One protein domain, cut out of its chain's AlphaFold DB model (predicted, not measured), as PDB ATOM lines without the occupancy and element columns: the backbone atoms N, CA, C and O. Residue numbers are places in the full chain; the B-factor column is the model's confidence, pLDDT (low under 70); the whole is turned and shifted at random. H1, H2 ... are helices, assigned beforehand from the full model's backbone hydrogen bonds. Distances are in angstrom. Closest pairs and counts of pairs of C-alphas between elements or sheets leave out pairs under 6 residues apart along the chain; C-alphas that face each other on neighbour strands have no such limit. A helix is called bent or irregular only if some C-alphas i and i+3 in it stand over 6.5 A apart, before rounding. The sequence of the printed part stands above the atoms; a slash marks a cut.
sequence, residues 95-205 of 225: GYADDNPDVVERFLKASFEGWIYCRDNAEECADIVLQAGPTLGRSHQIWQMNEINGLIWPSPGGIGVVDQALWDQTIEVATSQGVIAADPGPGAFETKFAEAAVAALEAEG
ATOM      1  N   GLY A  95     136.093 150.800  69.848       97.00
ATOM      2  CA  GLY A  95     135.614 152.055  69.259       97.00
ATOM      3  C   GLY A  95     134.540 152.749  70.102       97.00
ATOM      4  O   GLY A  95     134.564 153.966  70.233       97.00
ATOM      5  N   TYR A  96     133.630 151.992  70.727       97.50
ATOM      6  CA  TYR A  96     132.633 152.592  71.612       97.50
ATOM      7  C   TYR A  96     133.269 153.152  72.885       97.50
ATOM      8  O   TYR A  96     132.906 154.251  73.301       97.50
ATOM      9  N   ALA A  97     134.209 152.414  73.484       96.56
ATOM     10  CA  ALA A  97     134.907 152.840  74.691       96.56
ATOM     11  C   ALA A  97     135.790 154.076  74.455       96.56
ATOM     12  O   ALA A  97     135.821 154.966  75.301       96.56
ATOM     13  N   ASP A  98     136.447 154.163  73.297       95.81
ATOM     14  CA  ASP A  98     137.259 155.319  72.904       95.81
ATOM     15  C   ASP A  98     136.392 156.567  72.653       95.81
ATOM     16  O   ASP A  98     136.767 157.673  73.052       95.81
ATOM     17  N   ASP A  99     135.219 156.397  72.033       98.31
ATOM     18  CA  ASP A  99     134.297 157.497  71.729       98.31
ATOM     19  C   ASP A  99     133.453 157.936  72.944       98.31
ATOM     20  O   ASP A  99     133.005 159.083  72.999       98.31
ATOM     21  N   ASN A 100     133.208 157.038  73.910       98.19
ATOM     22  CA  ASN A 100     132.304 157.257  75.051       98.19
ATOM     23  C   ASN A 100     132.919 156.813  76.397       98.19
ATOM     24  O   ASN A 100     132.277 156.065  77.146       98.19
ATOM     25  N   PRO A 101     134.142 157.256  76.745       97.31
ATOM     26  CA  PRO A 101     134.823 156.800  77.957       97.31
ATOM     27  C   PRO A 101     134.023 157.122  79.230       97.31
ATOM     28  O   PRO A 101     133.948 156.306  80.143       97.31
ATOM     29  N   ASP A 102     133.330 158.265  79.258       97.75
ATOM     30  CA  ASP A 102     132.499 158.681  80.391       97.75
ATOM     31  C   ASP A 102     131.274 157.775  80.603       97.75
ATOM     32  O   ASP A 102     130.777 157.640  81.722       97.75
ATOM     33  N   VAL A 103     130.736 157.178  79.535       98.44
ATOM     34  CA  VAL A 103     129.613 156.238  79.626       98.44
ATOM     35  C   VAL A 103     130.102 154.908  80.184       98.44
ATOM     36  O   VAL A 103     129.446 154.356  81.063       98.44
ATOM     37  N   VAL A 104     131.258 154.426  79.717       98.25
ATOM     38  CA  VAL A 104     131.862 153.177  80.199       98.25
ATOM     39  C   VAL A 104     132.188 153.273  81.689       98.25
ATOM     40  O   VAL A 104     131.761 152.411  82.455       98.25
ATOM     41  N   GLU A 105     132.848 154.348  82.129       98.06
ATOM     42  CA  GLU A 105     133.170 154.550  83.551       98.06
ATOM     43  C   GLU A 105     131.912 154.613  84.423       98.06
ATOM     44  O   GLU A 105     131.844 153.964  85.465       98.06
ATOM     45  N   ARG A 106     130.871 155.344  83.994       98.31
ATOM     46  CA  ARG A 106     129.605 155.424  84.744       98.31
ATOM     47  C   ARG A 106     128.857 154.096  84.783       98.31
ATOM     48  O   ARG A 106     128.231 153.802  85.798       98.31
ATOM     49  N   PHE A 107     128.908 153.313  83.705       98.56
ATOM     50  CA  PHE A 107     128.316 151.978  83.662       98.56
ATOM     51  C   PHE A 107     129.007 151.039  84.655       98.56
ATOM     52  O   PHE A 107     128.324 150.397  85.454       98.56
ATOM     53  N   LEU A 108     130.344 151.004  84.649       98.44
ATOM     54  CA  LEU A 108     131.119 150.188  85.585       98.44
ATOM     55  C   LEU A 108     130.880 150.638  87.021       98.44
ATOM     56  O   LEU A 108     130.532 149.813  87.855       98.44
ATOM     57  N   LYS A 109     130.937 151.946  87.287       98.69
ATOM     58  CA  LYS A 109     130.648 152.503  88.609       98.69
ATOM     59  C   LYS A 109     129.277 152.063  89.134       98.69
ATOM     60  O   LYS A 109     129.195 151.565  90.250       98.69
ATOM     61  N   ALA A 110     128.219 152.216  88.334       98.69
ATOM     62  CA  ALA A 110     126.867 151.821  88.734       98.69
ATOM     63  C   ALA A 110     126.740 150.302  88.945       98.69
ATOM     64  O   ALA A 110     126.068 149.858  89.873       98.69
ATOM     65  N   SER A 111     127.403 149.504  88.105       98.25
ATOM     66  CA  SER A 111     127.421 148.042  88.235       98.25
ATOM     67  C   SER A 111     128.133 147.607  89.519       98.25
ATOM     68  O   SER A 111     127.621 146.776  90.262       98.25
ATOM     69  N   PHE A 112     129.288 148.206  89.813       98.62
ATOM     70  CA  PHE A 112     130.078 147.933  91.011       98.62
ATOM     71  C   PHE A 112     129.355 148.369  92.285       98.62
ATOM     72  O   PHE A 112     129.353 147.627  93.259       98.62
ATOM     73  N   GLU A 113     128.680 149.520  92.270       98.56
ATOM     74  CA  GLU A 113     127.816 149.958  93.373       98.56
ATOM     75  C   GLU A 113     126.703 148.935  93.659       98.56
ATOM     76  O   GLU A 113     126.453 148.606  94.819       98.56
ATOM     77  N   GLY A 114     126.090 148.365  92.615       98.19
ATOM     78  CA  GLY A 114     125.106 147.289  92.750       98.19
ATOM     79  C   GLY A 114     125.679 146.015  93.378       98.19
ATOM     80  O   GLY A 114     125.075 145.453  94.286       98.19
ATOM     81  N   TRP A 115     126.868 145.580  92.959       98.19
ATOM     82  CA  TRP A 115     127.533 144.416  93.555       98.19
ATOM     83  C   TRP A 115     127.978 144.652  95.001       98.19
ATOM     84  O   TRP A 115     127.821 143.764  95.835       98.19
ATOM     85  N   ILE A 116     128.466 145.852  95.329       98.69
ATOM     86  CA  ILE A 116     128.756 146.255  96.713       98.69
ATOM     87  C   ILE A 116     127.472 146.200  97.553       98.69
ATOM     88  O   ILE A 116     127.489 145.688  98.670       98.69
ATOM     89  N   TYR A 117     126.340 146.657  97.011       98.38
ATOM     90  CA  TYR A 117     125.050 146.524  97.685       98.38
ATOM     91  C   TYR A 117     124.669 145.056  97.907       98.38
ATOM     92  O   TYR A 117     124.295 144.687  99.019       98.38
ATOM     93  N   CYS A 118     124.791 144.209  96.883       98.06
ATOM     94  CA  CYS A 118     124.435 142.794  96.971       98.06
ATOM     95  C   CYS A 118     125.342 141.978  97.887       98.06
ATOM     96  O   CYS A 118     124.870 141.024  98.501       98.06
ATOM     97  N   ARG A 119     126.607 142.372  98.040       98.06
ATOM     98  CA  ARG A 119     127.510 141.823  99.054       98.06
ATOM     99  C   ARG A 119     126.930 141.949 100.457       98.06
ATOM    100  O   ARG A 119     126.937 140.989 101.223       98.06
ATOM    101  N   ASP A 120     126.426 143.138 100.770       97.19
ATOM    102  CA  ASP A 120     125.955 143.486 102.111       97.19
ATOM    103  C   ASP A 120     124.464 143.145 102.316       97.19
ATOM    104  O   ASP A 120     123.978 143.138 103.446       97.19
ATOM    105  N   ASN A 121     123.736 142.842 101.231       97.56
ATOM    106  CA  ASN A 121     122.289 142.606 101.212       97.56
ATOM    107  C   ASN A 121     121.917 141.398 100.327       97.56
ATOM    108  O   ASN A 121     121.015 141.483  99.492       97.56
ATOM    109  N   ALA A 122     122.613 140.268 100.497       96.75
ATOM    110  CA  ALA A 122     122.489 139.095  99.622       96.75
ATOM    111  C   ALA A 122     121.040 138.595  99.449       96.75
ATOM    112  O   ALA A 122     120.600 138.365  98.323       96.75
ATOM    113  N   GLU A 123     120.270 138.491 100.539       96.56
ATOM    114  CA  GLU A 123     118.860 138.079 100.468       96.56
ATOM    115  C   GLU A 123     117.993 139.059  99.670       96.56
ATOM    116  O   GLU A 123     117.161 138.640  98.868       96.56
ATOM    117  N   GLU A 124     118.195 140.366  99.856       97.00
ATOM    118  CA  GLU A 124     117.425 141.375  99.128       97.00
ATOM    119  C   GLU A 124     117.770 141.358  97.637       97.00
ATOM    120  O   GLU A 124     116.880 141.473  96.795       97.00
ATOM    121  N   CYS A 125     119.042 141.157  97.287       96.75
ATOM    122  CA  CYS A 125     119.438 141.006  95.892       96.75
ATOM    123  C   CYS A 125     118.876 139.738  95.245       96.75
ATOM    124  O   CYS A 125     118.421 139.806  94.101       96.75
ATOM    125  N   ALA A 126     118.819 138.618  95.968       95.31
ATOM    126  CA  ALA A 126     118.103 137.432  95.504       95.31
ATOM    127  C   ALA A 126     116.610 137.738  95.270       95.31
ATOM    128  O   ALA A 126     116.058 137.381  94.229       95.31
ATOM    129  N   ASP A 127     115.966 138.484  96.175       94.25
ATOM    130  CA  ASP A 127     114.563 138.893  96.036       94.25
ATOM    131  C   ASP A 127     114.327 139.851  94.850       94.25
ATOM    132  O   ASP A 127     113.282 139.772  94.195       94.25
ATOM    133  N   ILE A 128     115.284 140.726  94.520       94.44
ATOM    134  CA  ILE A 128     115.242 141.568  93.310       94.44
ATOM    135  C   ILE A 128     115.249 140.693  92.051       94.44
ATOM    136  O   ILE A 128     114.442 140.919  91.146       94.44
ATOM    137  N   VAL A 129     116.127 139.686  92.000       91.50
ATOM    138  CA  VAL A 129     116.192 138.742  90.875       91.50
ATOM    139  C   VAL A 129     114.882 137.971  90.769       91.50
ATOM    140  O   VAL A 129     114.288 137.970  89.697       91.50
ATOM    141  N   LEU A 130     114.366 137.418  91.871       91.44
ATOM    142  CA  LEU A 130     113.089 136.689  91.918       91.44
ATOM    143  C   LEU A 130     111.905 137.512  91.394       91.44
ATOM    144  O   LEU A 130     111.049 136.994  90.675       91.44
ATOM    145  N   GLN A 131     111.866 138.813  91.685       92.19
ATOM    146  CA  GLN A 131     110.830 139.709  91.162       92.19
ATOM    147  C   GLN A 131     110.896 139.896  89.640       92.19
ATOM    148  O   GLN A 131     109.869 140.189  89.022       92.19
ATOM    149  N   ALA A 132     112.065 139.708  89.022       89.38
ATOM    150  CA  ALA A 132     112.224 139.739  87.569       89.38
ATOM    151  C   ALA A 132     111.705 138.461  86.871       89.38
ATOM    152  O   ALA A 132     111.595 138.444  85.644       89.38
ATOM    153  N   GLY A 133     111.323 137.431  87.637       81.75
ATOM    154  CA  GLY A 133     110.706 136.192  87.158       81.75
ATOM    155  C   GLY A 133     111.685 135.107  86.686       81.75
ATOM    156  O   GLY A 133     111.493 134.588  85.583       81.75
ATOM    157  N   PRO A 134     112.726 134.753  87.463       76.56
ATOM    158  CA  PRO A 134     113.603 133.642  87.150       76.56
ATOM    159  C   PRO A 134     112.857 132.322  87.384       76.56
ATOM    160  O   PRO A 134     111.803 132.275  88.019       76.56
ATOM    161  N   THR A 135     113.422 131.235  86.873       78.75
ATOM    162  CA  THR A 135     112.826 129.897  86.991       78.75
ATOM    163  C   THR A 135     113.134 129.218  88.333       78.75
ATOM    164  O   THR A 135     112.406 128.313  88.720       78.75
ATOM    165  N   LEU A 136     114.206 129.628  89.020       87.25
ATOM    166  CA  LEU A 136     114.729 128.961  90.223       87.25
ATOM    167  C   LEU A 136     114.130 129.547  91.511       87.25
ATOM    168  O   LEU A 136     113.823 130.741  91.555       87.25
ATOM    169  N   GLY A 137     113.990 128.699  92.535       92.25
ATOM    170  CA  GLY A 137     113.391 129.029  93.831       92.25
ATOM    171  C   GLY A 137     114.240 129.956  94.709       92.25
ATOM    172  O   GLY A 137     115.355 130.348  94.351       92.25
ATOM    173  N   ARG A 138     113.698 130.371  95.862       94.81
ATOM    174  CA  ARG A 138     114.316 131.430  96.673       94.81
ATOM    175  C   ARG A 138     115.575 130.950  97.379       94.81
ATOM    176  O   ARG A 138     116.549 131.704  97.388       94.81
ATOM    177  N   SER A 139     115.584 129.744  97.957       96.56
ATOM    178  CA  SER A 139     116.793 129.244  98.629       96.56
ATOM    179  C   SER A 139     117.963 129.142  97.651       96.56
ATOM    180  O   SER A 139     119.076 129.548  97.983       96.56
ATOM    181  N   HIS A 140     117.684 128.699  96.423       97.12
ATOM    182  CA  HIS A 140     118.672 128.597  95.353       97.12
ATOM    183  C   HIS A 140     119.243 129.966  94.958       97.12
ATOM    184  O   HIS A 140     120.452 130.134  94.823       97.12
ATOM    185  N   GLN A 141     118.392 130.985  94.803       96.50
ATOM    186  CA  GLN A 141     118.849 132.333  94.441       96.50
ATOM    187  C   GLN A 141     119.708 132.980  95.537       96.50
ATOM    188  O   GLN A 141     120.660 133.701  95.240       96.50
ATOM    189  N   ILE A 142     119.402 132.709  96.808       97.31
ATOM    190  CA  ILE A 142     120.225 133.178  97.931       97.31
ATOM    191  C   ILE A 142     121.575 132.461  97.936       97.31
ATOM    192  O   ILE A 142     122.599 133.117  98.128       97.31
ATOM    193  N   TRP A 143     121.588 131.149  97.680       97.94
ATOM    194  CA  TRP A 143     122.823 130.386  97.516       97.94
ATOM    195  C   TRP A 143     123.681 130.962  96.391       97.94
ATOM    196  O   TRP A 143     124.837 131.299  96.627       97.94
ATOM    197  N   GLN A 144     123.099 131.179  95.206       97.06
ATOM    198  CA  GLN A 144     123.796 131.804  94.080       97.06
ATOM    199  C   GLN A 144     124.434 133.134  94.480       97.06
ATOM    200  O   GLN A 144     125.621 133.347  94.245       97.06
ATOM    201  N   MET A 145     123.668 134.018  95.120       97.50
ATOM    202  CA  MET A 145     124.176 135.319  95.549       97.50
ATOM    203  C   MET A 145     125.303 135.200  96.585       97.50
ATOM    204  O   MET A 145     126.255 135.979  96.545       97.50
ATOM    205  N   ASN A 146     125.223 134.238  97.508       98.00
ATOM    206  CA  ASN A 146     126.272 133.986  98.493       98.00
ATOM    207  C   ASN A 146     127.567 133.489  97.837       98.00
ATOM    208  O   ASN A 146     128.630 134.061  98.069       98.00
ATOM    209  N   GLU A 147     127.470 132.468  96.988       97.69
ATOM    210  CA  GLU A 147     128.639 131.859  96.352       97.69
ATOM    211  C   GLU A 147     129.289 132.796  95.329       97.69
ATOM    212  O   GLU A 147     130.511 132.906  95.290       97.69
ATOM    213  N   ILE A 148     128.500 133.559  94.563       97.12
ATOM    214  CA  ILE A 148     129.039 134.596  93.670       97.12
ATOM    215  C   ILE A 148     129.760 135.684  94.471       97.12
ATOM    216  O   ILE A 148     130.842 136.113  94.076       97.12
ATOM    217  N   ASN A 149     129.223 136.107  95.621       97.81
ATOM    218  CA  ASN A 149     129.952 137.023  96.496       97.81
ATOM    219  C   ASN A 149     131.280 136.416  96.975       97.81
ATOM    220  O   ASN A 149     132.265 137.141  97.027       97.81
ATOM    221  N   GLY A 150     131.347 135.109  97.245       96.62
ATOM    222  CA  GLY A 150     132.601 134.428  97.587       96.62
ATOM    223  C   GLY A 150     133.627 134.373  96.454       96.62
ATOM    224  O   GLY A 150     134.824 134.311  96.721       96.62
ATOM    225  N   LEU A 151     133.178 134.450  95.200       95.00
ATOM    226  CA  LEU A 151     134.053 134.553  94.029       95.00
ATOM    227  C   LEU A 151     134.535 135.991  93.769       95.00
ATOM    228  O   LEU A 151     135.581 136.180  93.154       95.00
ATOM    229  N   ILE A 152     133.789 137.003  94.227       96.19
ATOM    230  CA  ILE A 152     134.153 138.421  94.080       96.19
ATOM    231  C   ILE A 152     134.971 138.913  95.283       96.19
ATOM    232  O   ILE A 152     135.893 139.710  95.113       96.19
ATOM    233  N   TRP A 153     134.644 138.490  96.506       97.44
ATOM    234  CA  TRP A 153     135.173 139.075  97.739       97.44
ATOM    235  C   TRP A 153     136.042 138.092  98.539       97.44
ATOM    236  O   TRP A 153     135.645 136.947  98.742       97.44
ATOM    237  N   PRO A 154     137.180 138.549  99.094       97.25
ATOM    238  CA  PRO A 154     137.727 139.900  98.983       97.25
ATOM    239  C   PRO A 154     138.299 140.190  97.586       97.25
ATOM    240  O   PRO A 154     138.832 139.311  96.915       97.25
ATOM    241  N   SER A 155     138.234 141.460  97.188       96.62
ATOM    242  CA  SER A 155     138.837 142.014  95.972       96.62
ATOM    243  C   SER A 155     139.904 143.047  96.364       96.62
ATOM    244  O   SER A 155     139.612 144.245  96.375       96.62
ATOM    245  N   PRO A 156     141.151 142.645  96.681       95.31
ATOM    246  CA  PRO A 156     142.179 143.574  97.165       95.31
ATOM    247  C   PRO A 156     142.533 144.689  96.168       95.31
ATOM    248  O   PRO A 156     142.960 145.771  96.567       95.31
ATOM    249  N   GLY A 157     142.366 144.428  94.867       94.50
ATOM    250  CA  GLY A 157     142.545 145.412  93.793       94.50
ATOM    251  C   GLY A 157     141.333 146.323  93.554       94.50
ATOM    252  O   GLY A 157     141.405 147.208  92.705       94.50
ATOM    253  N   GLY A 158     140.239 146.117  94.289       97.31
ATOM    254  CA  GLY A 158     138.930 146.707  94.026       97.31
ATOM    255  C   GLY A 158     138.079 145.847  93.091       97.31
ATOM    256  O   GLY A 158     138.590 145.169  92.200       97.31
ATOM    257  N   ILE A 159     136.762 145.870  93.298       97.38
ATOM    258  CA  ILE A 159     135.804 145.115  92.485       97.38
ATOM    259  C   ILE A 159     135.988 145.354  90.980       97.38
ATOM    260  O   ILE A 159     136.087 146.488  90.511       97.38
ATOM    261  N   GLY A 160     135.987 144.258  90.217       94.81
ATOM    262  CA  GLY A 160     136.027 144.275  88.753       94.81
ATOM    263  C   GLY A 160     137.378 144.670  88.150       94.81
ATOM    264  O   GLY A 160     137.494 144.722  86.925       94.81
ATOM    265  N   VAL A 161     138.399 144.934  88.973       95.75
ATOM    266  CA  VAL A 161     139.782 145.073  88.509       95.75
ATOM    267  C   VAL A 161     140.374 143.676  88.352       95.75
ATOM    268  O   VAL A 161     140.392 142.887  89.292       95.75
ATOM    269  N   VAL A 162     140.834 143.362  87.141       93.88
ATOM    270  CA  VAL A 162     141.373 142.039  86.803       93.88
ATOM    271  C   VAL A 162     142.631 141.747  87.625       93.88
ATOM    272  O   VAL A 162     143.574 142.540  87.629       93.88
ATOM    273  N   ASP A 163     142.665 140.583  88.274       93.25
ATOM    274  CA  ASP A 163     143.876 140.061  88.905       93.25
ATOM    275  C   ASP A 163     144.831 139.506  87.837       93.25
ATOM    276  O   ASP A 163     144.480 138.614  87.058       93.25
ATOM    277  N   GLN A 164     146.053 140.039  87.800       92.94
ATOM    278  CA  GLN A 164     147.039 139.665  86.787       92.94
ATOM    279  C   GLN A 164     147.452 138.190  86.881       92.94
ATOM    280  O   GLN A 164     147.680 137.568  85.849       92.94
ATOM    281  N   ALA A 165     147.546 137.613  88.081       94.06
ATOM    282  CA  ALA A 165     147.945 136.218  88.238       94.06
ATOM    283  C   ALA A 165     146.840 135.266  87.758       94.06
ATOM    284  O   ALA A 165     147.139 134.282  87.081       94.06
ATOM    285  N   LEU A 166     145.570 135.578  88.042       94.62
ATOM    286  CA  LEU A 166     144.431 134.816  87.514       94.62
ATOM    287  C   LEU A 166     144.315 134.947  85.989       94.62
ATOM    288  O   LEU A 166     144.018 133.968  85.299       94.62
ATOM    289  N   TRP A 167     144.598 136.131  85.442       95.56
ATOM    290  CA  TRP A 167     144.661 136.345  83.997       95.56
ATOM    291  C   TRP A 167     145.787 135.535  83.338       95.56
ATOM    292  O   TRP A 167     145.555 134.850  82.340       95.56
ATOM    293  N   ASP A 168     146.987 135.549  83.921       95.50
ATOM    294  CA  ASP A 168     148.133 134.785  83.425       95.50
ATOM    295  C   ASP A 168     147.856 133.272  83.464       95.50
ATOM    296  O   ASP A 168     148.121 132.573  82.483       95.50
ATOM    297  N   GLN A 169     147.245 132.770  84.546       96.69
ATOM    298  CA  GLN A 169     146.794 131.375  84.638       96.69
ATOM    299  C   GLN A 169     145.763 131.051  83.550       96.69
ATOM    300  O   GLN A 169     145.857 130.013  82.896       96.69
ATOM    301  N   THR A 170     144.812 131.954  83.302       96.50
ATOM    302  CA  THR A 170     143.802 131.790  82.247       96.50
ATOM    303  C   THR A 170     144.454 131.669  80.865       96.50
ATOM    304  O   THR A 170     144.086 130.786  80.091       96.50
ATOM    305  N   ILE A 171     145.465 132.494  80.557       96.44
ATOM    306  CA  ILE A 171     146.239 132.389  79.307       96.44
ATOM    307  C   ILE A 171     146.985 131.054  79.232       96.44
ATOM    308  O   ILE A 171     146.996 130.428  78.169       96.44
ATOM    309  N   GLU A 172     147.614 130.615  80.325       96.12
ATOM    310  CA  GLU A 172     148.351 129.348  80.369       96.12
ATOM    311  C   GLU A 172     147.426 128.165  80.073       96.12
ATOM    312  O   GLU A 172     147.709 127.373  79.167       96.12
ATOM    313  N   VAL A 173     146.291 128.086  80.772       97.00
ATOM    314  CA  VAL A 173     145.292 127.033  80.569       97.00
ATOM    315  C   VAL A 173     144.753 127.092  79.141       97.00
ATOM    316  O   VAL A 173     144.868 126.101  78.417       97.00
ATOM    317  N   ALA A 174     144.286 128.255  78.678       96.62
ATOM    318  CA  ALA A 174     143.756 128.423  77.324       96.62
ATOM    319  C   ALA A 174     144.772 128.045  76.232       96.62
ATOM    320  O   ALA A 174     144.406 127.463  75.209       96.62
ATOM    321  N   THR A 175     146.057 128.348  76.438       96.44
ATOM    322  CA  THR A 175     147.125 127.981  75.499       96.44
ATOM    323  C   THR A 175     147.392 126.477  75.531       96.44
ATOM    324  O   THR A 175     147.498 125.853  74.475       96.44
ATOM    325  N   SER A 176     147.473 125.875  76.724       94.94
ATOM    326  CA  SER A 176     147.721 124.433  76.888       94.94
ATOM    327  C   SER A 176     146.618 123.582  76.258       94.94
ATOM    328  O   SER A 176     146.907 122.594  75.589       94.94
ATOM    329  N   GLN A 177     145.367 124.032  76.382       94.88
ATOM    330  CA  GLN A 177     144.192 123.350  75.844       94.88
ATOM    331  C   GLN A 177     143.909 123.718  74.375       94.88
ATOM    332  O   GLN A 177     142.947 123.237  73.781       94.88
ATOM    333  N   GLY A 178     144.757 124.547  73.752       94.25
ATOM    334  CA  GLY A 178     144.665 124.894  72.332       94.25
ATOM    335  C   GLY A 178     143.510 125.831  71.967       94.25
ATOM    336  O   GLY A 178     143.192 125.959  70.784       94.25
ATOM    337  N   VAL A 179     142.903 126.499  72.953       94.69
ATOM    338  CA  VAL A 179     141.857 127.519  72.760       94.69
ATOM    339  C   VAL A 179     142.437 128.743  72.053       94.69
ATOM    340  O   VAL A 179     141.849 129.277  71.111       94.69
ATOM    341  N   ILE A 180     143.634 129.157  72.474       95.94
ATOM    342  CA  ILE A 180     144.426 130.216  71.848       95.94
ATOM    343  C   ILE A 180     145.794 129.674  71.431       95.94
ATOM    344  O   ILE A 180     146.352 128.782  72.062       95.94
ATOM    345  N   ALA A 181     146.351 130.213  70.345       96.25
ATOM    346  CA  ALA A 181     147.639 129.752  69.821       96.25
ATOM    347  C   ALA A 181     148.849 130.301  70.601       96.25
ATOM    348  O   ALA A 181     149.932 129.719  70.542       96.25
ATOM    349  N   ALA A 182     148.683 131.454  71.249       95.94
ATOM    350  CA  ALA A 182     149.687 132.151  72.043       95.94
ATOM    351  C   ALA A 182     149.008 133.248  72.879       95.94
ATOM    352  O   ALA A 182     147.843 133.571  72.639       95.94
ATOM    353  N   ASP A 183     149.775 133.852  73.789       95.44
ATOM    354  CA  ASP A 183     149.401 135.050  74.547       95.44
ATOM    355  C   ASP A 183     148.771 136.126  73.626       95.44
ATOM    356  O   ASP A 183     149.393 136.519  72.626       95.44
ATOM    357  N   PRO A 184     147.541 136.594  73.926       94.56
ATOM    358  CA  PRO A 184     146.826 137.573  73.105       94.56
ATOM    359  C   PRO A 184     147.417 138.993  73.193       94.56
ATOM    360  O   PRO A 184     147.051 139.868  72.403       94.56
ATOM    361  N   GLY A 185     148.357 139.229  74.109       92.94
ATOM    362  CA  GLY A 185     149.028 140.499  74.326       92.94
ATOM    363  C   GLY A 185     148.223 141.482  75.187       92.94
ATOM    364  O   GLY A 185     147.080 141.225  75.567       92.94
ATOM    365  N   PRO A 186     148.793 142.667  75.469       88.06
ATOM    366  CA  PRO A 186     148.255 143.607  76.457       88.06
ATOM    367  C   PRO A 186     146.948 144.297  76.039       88.06
ATOM    368  O   PRO A 186     146.381 145.041  76.823       88.06
ATOM    369  N   GLY A 187     146.484 144.104  74.800       88.69
ATOM    370  CA  GLY A 187     145.205 144.645  74.329       88.69
ATOM    371  C   GLY A 187     144.005 143.737  74.608       88.69
ATOM    372  O   GLY A 187     142.905 144.057  74.168       88.69
ATOM    373  N   ALA A 188     144.217 142.590  75.260       91.81
ATOM    374  CA  ALA A 188     143.180 141.591  75.501       91.81
ATOM    375  C   ALA A 188     142.193 141.986  76.614       91.81
ATOM    376  O   ALA A 188     141.045 141.546  76.582       91.81
ATOM    377  N   PHE A 189     142.617 142.837  77.551       91.81
ATOM    378  CA  PHE A 189     141.765 143.445  78.571       91.81
ATOM    379  C   PHE A 189     142.220 144.881  78.872       91.81
ATOM    380  O   PHE A 189     143.316 145.293  78.494       91.81
ATOM    381  N   GLU A 190     141.362 145.656  79.534       90.69
ATOM    382  CA  GLU A 190     141.613 147.049  79.911       90.69
ATOM    383  C   GLU A 190     141.082 147.286  81.329       90.69
ATOM    384  O   GLU A 190     139.907 147.033  81.595       90.69
ATOM    385  N   THR A 191     141.927 147.798  82.230       93.56
ATOM    386  CA  THR A 191     141.562 148.044  83.636       93.56
ATOM    387  C   THR A 191     141.290 149.506  83.936       93.56
ATOM    388  O   THR A 191     140.598 149.787  84.912       93.56
ATOM    389  N   LYS A 192     141.744 150.453  83.099       95.19
ATOM    390  CA  LYS A 192     141.688 151.890  83.432       95.19
ATOM    391  C   LYS A 192     140.285 152.382  83.800       95.19
ATOM    392  O   LYS A 192     140.134 153.239  84.664       95.19
ATOM    393  N   PHE A 193     139.254 151.841  83.145       97.06
ATOM    394  CA  PHE A 193     137.867 152.228  83.395       97.06
ATOM    395  C   PHE A 193     137.336 151.633  84.704       97.06
ATOM    396  O   PHE A 193     136.600 152.307  85.422       97.06
ATOM    397  N   ALA A 194     137.722 150.393  85.025       97.12
ATOM    398  CA  ALA A 194     137.376 149.758  86.292       97.12
ATOM    399  C   ALA A 194     138.085 150.463  87.458       97.12
ATOM    400  O   ALA A 194     137.434 150.844  88.423       97.12
ATOM    401  N   GLU A 195     139.382 150.749  87.321       97.94
ATOM    402  CA  GLU A 195     140.174 151.503  88.302       97.94
ATOM    403  C   GLU A 195     139.599 152.908  88.551       97.94
ATOM    404  O   GLU A 195     139.486 153.342  89.698       97.94
ATOM    405  N   ALA A 196     139.181 153.618  87.495       98.25
ATOM    406  CA  ALA A 196     138.531 154.922  87.625       98.25
ATOM    407  C   ALA A 196     137.185 154.831  88.367       98.25
ATOM    408  O   ALA A 196     136.890 155.669  89.224       98.25
ATOM    409  N   ALA A 197     136.379 153.807  88.068       98.50
ATOM    410  CA  ALA A 197     135.116 153.555  88.753       98.50
ATOM    411  C   ALA A 197     135.325 153.213  90.238       98.50
ATOM    412  O   ALA A 197     134.642 153.781  91.092       98.50
ATOM    413  N   VAL A 198     136.301 152.354  90.552       98.56
ATOM    414  CA  VAL A 198     136.708 152.009  91.922       98.56
ATOM    415  C   VAL A 198     137.130 153.263  92.686       98.56
ATOM    416  O   VAL A 198     136.550 153.558  93.729       98.56
ATOM    417  N   ALA A 199     138.040 154.072  92.136       98.62
ATOM    418  CA  ALA A 199     138.497 155.302  92.785       98.62
ATOM    419  C   ALA A 199     137.351 156.301  93.048       98.62
ATOM    420  O   ALA A 199     137.345 157.005  94.060       98.62
ATOM    421  N   ALA A 200     136.361 156.370  92.150       98.62
ATOM    422  CA  ALA A 200     135.178 157.205  92.346       98.62
ATOM    423  C   ALA A 200     134.290 156.703  93.501       98.62
ATOM    424  O   ALA A 200     133.791 157.520  94.274       98.62
ATOM    425  N   LEU A 201     134.107 155.387  93.638       98.75
ATOM    426  CA  LEU A 201     133.336 154.776  94.730       98.75
ATOM    427  C   LEU A 201     134.056 154.907  96.079       98.75
ATOM    428  O   LEU A 201     133.426 155.249  97.079       98.75
ATOM    429  N   GLU A 202     135.378 154.733  96.104       98.31
ATOM    430  CA  GLU A 202     136.194 154.982  97.301       98.31
ATOM    431  C   GLU A 202     136.089 156.438  97.765       98.31
ATOM    432  O   GLU A 202     135.942 156.710  98.958       98.31
ATOM    433  N   ALA A 203     136.118 157.394  96.830       98.56
ATOM    434  CA  ALA A 203     135.942 158.812  97.137       98.56
ATOM    435  C   ALA A 203     134.546 159.133  97.707       98.56
ATOM    436  O   ALA A 203     134.385 160.117  98.434       98.56
ATOM    437  N   GLU A 204     133.551 158.299  97.403       98.31
ATOM    438  CA  GLU A 204     132.197 158.348  97.968       98.31
ATOM    439  C   GLU A 204     132.074 157.579  99.294       98.31
ATOM    440  O   GLU A 204     131.048 157.669  99.968       98.31
ATOM    441  N   GLY A 205     133.143 156.904  99.723       98.19
ATOM    442  CA  GLY A 205     133.228 156.193 100.994       98.19
ATOM    443  C   GLY A 205     132.660 154.776 100.962       98.19
ATOM    444  O   GLY A 205     132.377 154.234 102.030       98.19
TER     445      GLY A 205
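Overview. This is residues 95 to 205 of the 225 residues of the protein "ABC transporter substrate-binding protein" of Acidimicrobiia bacterium (UniProt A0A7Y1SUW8). This is a loose assembly of crossed helices: the long H2 is crossed by H6 on one side, and at its later end, near residues 118 and 119, it meets a second crossed pair, H3 and H4. H5 sits away from these helices between two long links, H1 is a short piece by the beginning of H2, and residues 131 to 136 stick out. The printed part has 111 residues with six named helices, H1, H2, H3, H4, H5 and H6 in that order along the chain, and no named strand; its class is all helix. The whole is loose, with a radius of gyration of the C-alphas of 16.9 A, and the C-alphas span 43 by 36 by 27 A along their three main axes.

Along the chain. H1 covers residues 95 to 99, beginning at C-alpha 95 at (135.614, 152.055, 69.259). H2, residues 101 to 120, is the longest helix, with 20 residues and 29.0 A from first to last C-alpha; its C-alpha 120 is at (125.955, 143.486, 102.111). H3 covers residues 122 to 131, 14.4 A from first to last C-alpha. H4 covers residues 138 to 152 and measures 21.2 A. H5 covers residues 164 to 176 and measures 18.2 A. H6 covers residues 192 to 203, measures 16.4 A, and ends with C-alpha 203 at (135.942, 158.812, 97.137). No helix is bent or irregular.

Arrangement. The helix packing is mostly crossed: of the three pairs that touch, no pair is at a shallow tilt. H1 is close to H2 but not clearly touching it; their closest C-alphas, those of Ala 97 and Val 104, are 6.3 A apart. H2 and H6 touch, with the closest C-alphas, those of Lys 109 and Ala 197, 4.6 A apart. They run the same way at a steep tilt of 55 degrees, with their centres 9.3 A apart. H2 and H3 are close but not clearly touching, with the closest C-alphas, those of Cys 118 and Cys 125, 5.4 A apart. They run opposite ways at a steep tilt of 68 degrees, only just short of about perpendicular. H3 and H4 touch, with the closest C-alphas, those of Ala 126 and Gln 141, 5.3 A apart. They run opposite ways at a steep tilt of 54 degrees. H2 touches H4 with residues 118 to 119 alone, and H4 touches H2 with residues 145 to 149 alone. The closest C-alphas of these two, those of Arg 119 and Asn 149, are 6.0 A apart; the helices run opposite ways at a steep tilt of 60 degrees. H5 touches no helix and is apart from H4 and H6, its neighbours along the chain. H4 and H6 are also apart. In H1, H2, H3, H4, H5 and H6 every backbone O i to N i+4 pair is within hydrogen-bond range.

Size, cuts and confidence. The two C-alphas farthest apart, those of Gln 131 and Ala 182, are 44.0 A apart, and the C-alphas of Gly 95 and Gly 205, the first and last printed, are 32.1 A apart. Residues 131 to 136, of which 131 belongs to H3, stand free. The printed part has no cut. The links H1 to H2 and H2 to H3 are tight, with 1 residue each, and the link H3 to H4 is short, with 6 residues. The link H4 to H5 is long, with 11 residues, and so is the link H5 to H6, residues 177 to 191, with 15 residues. The mean pLDDT of the printed part is 95.7, and no printed residue is under 70.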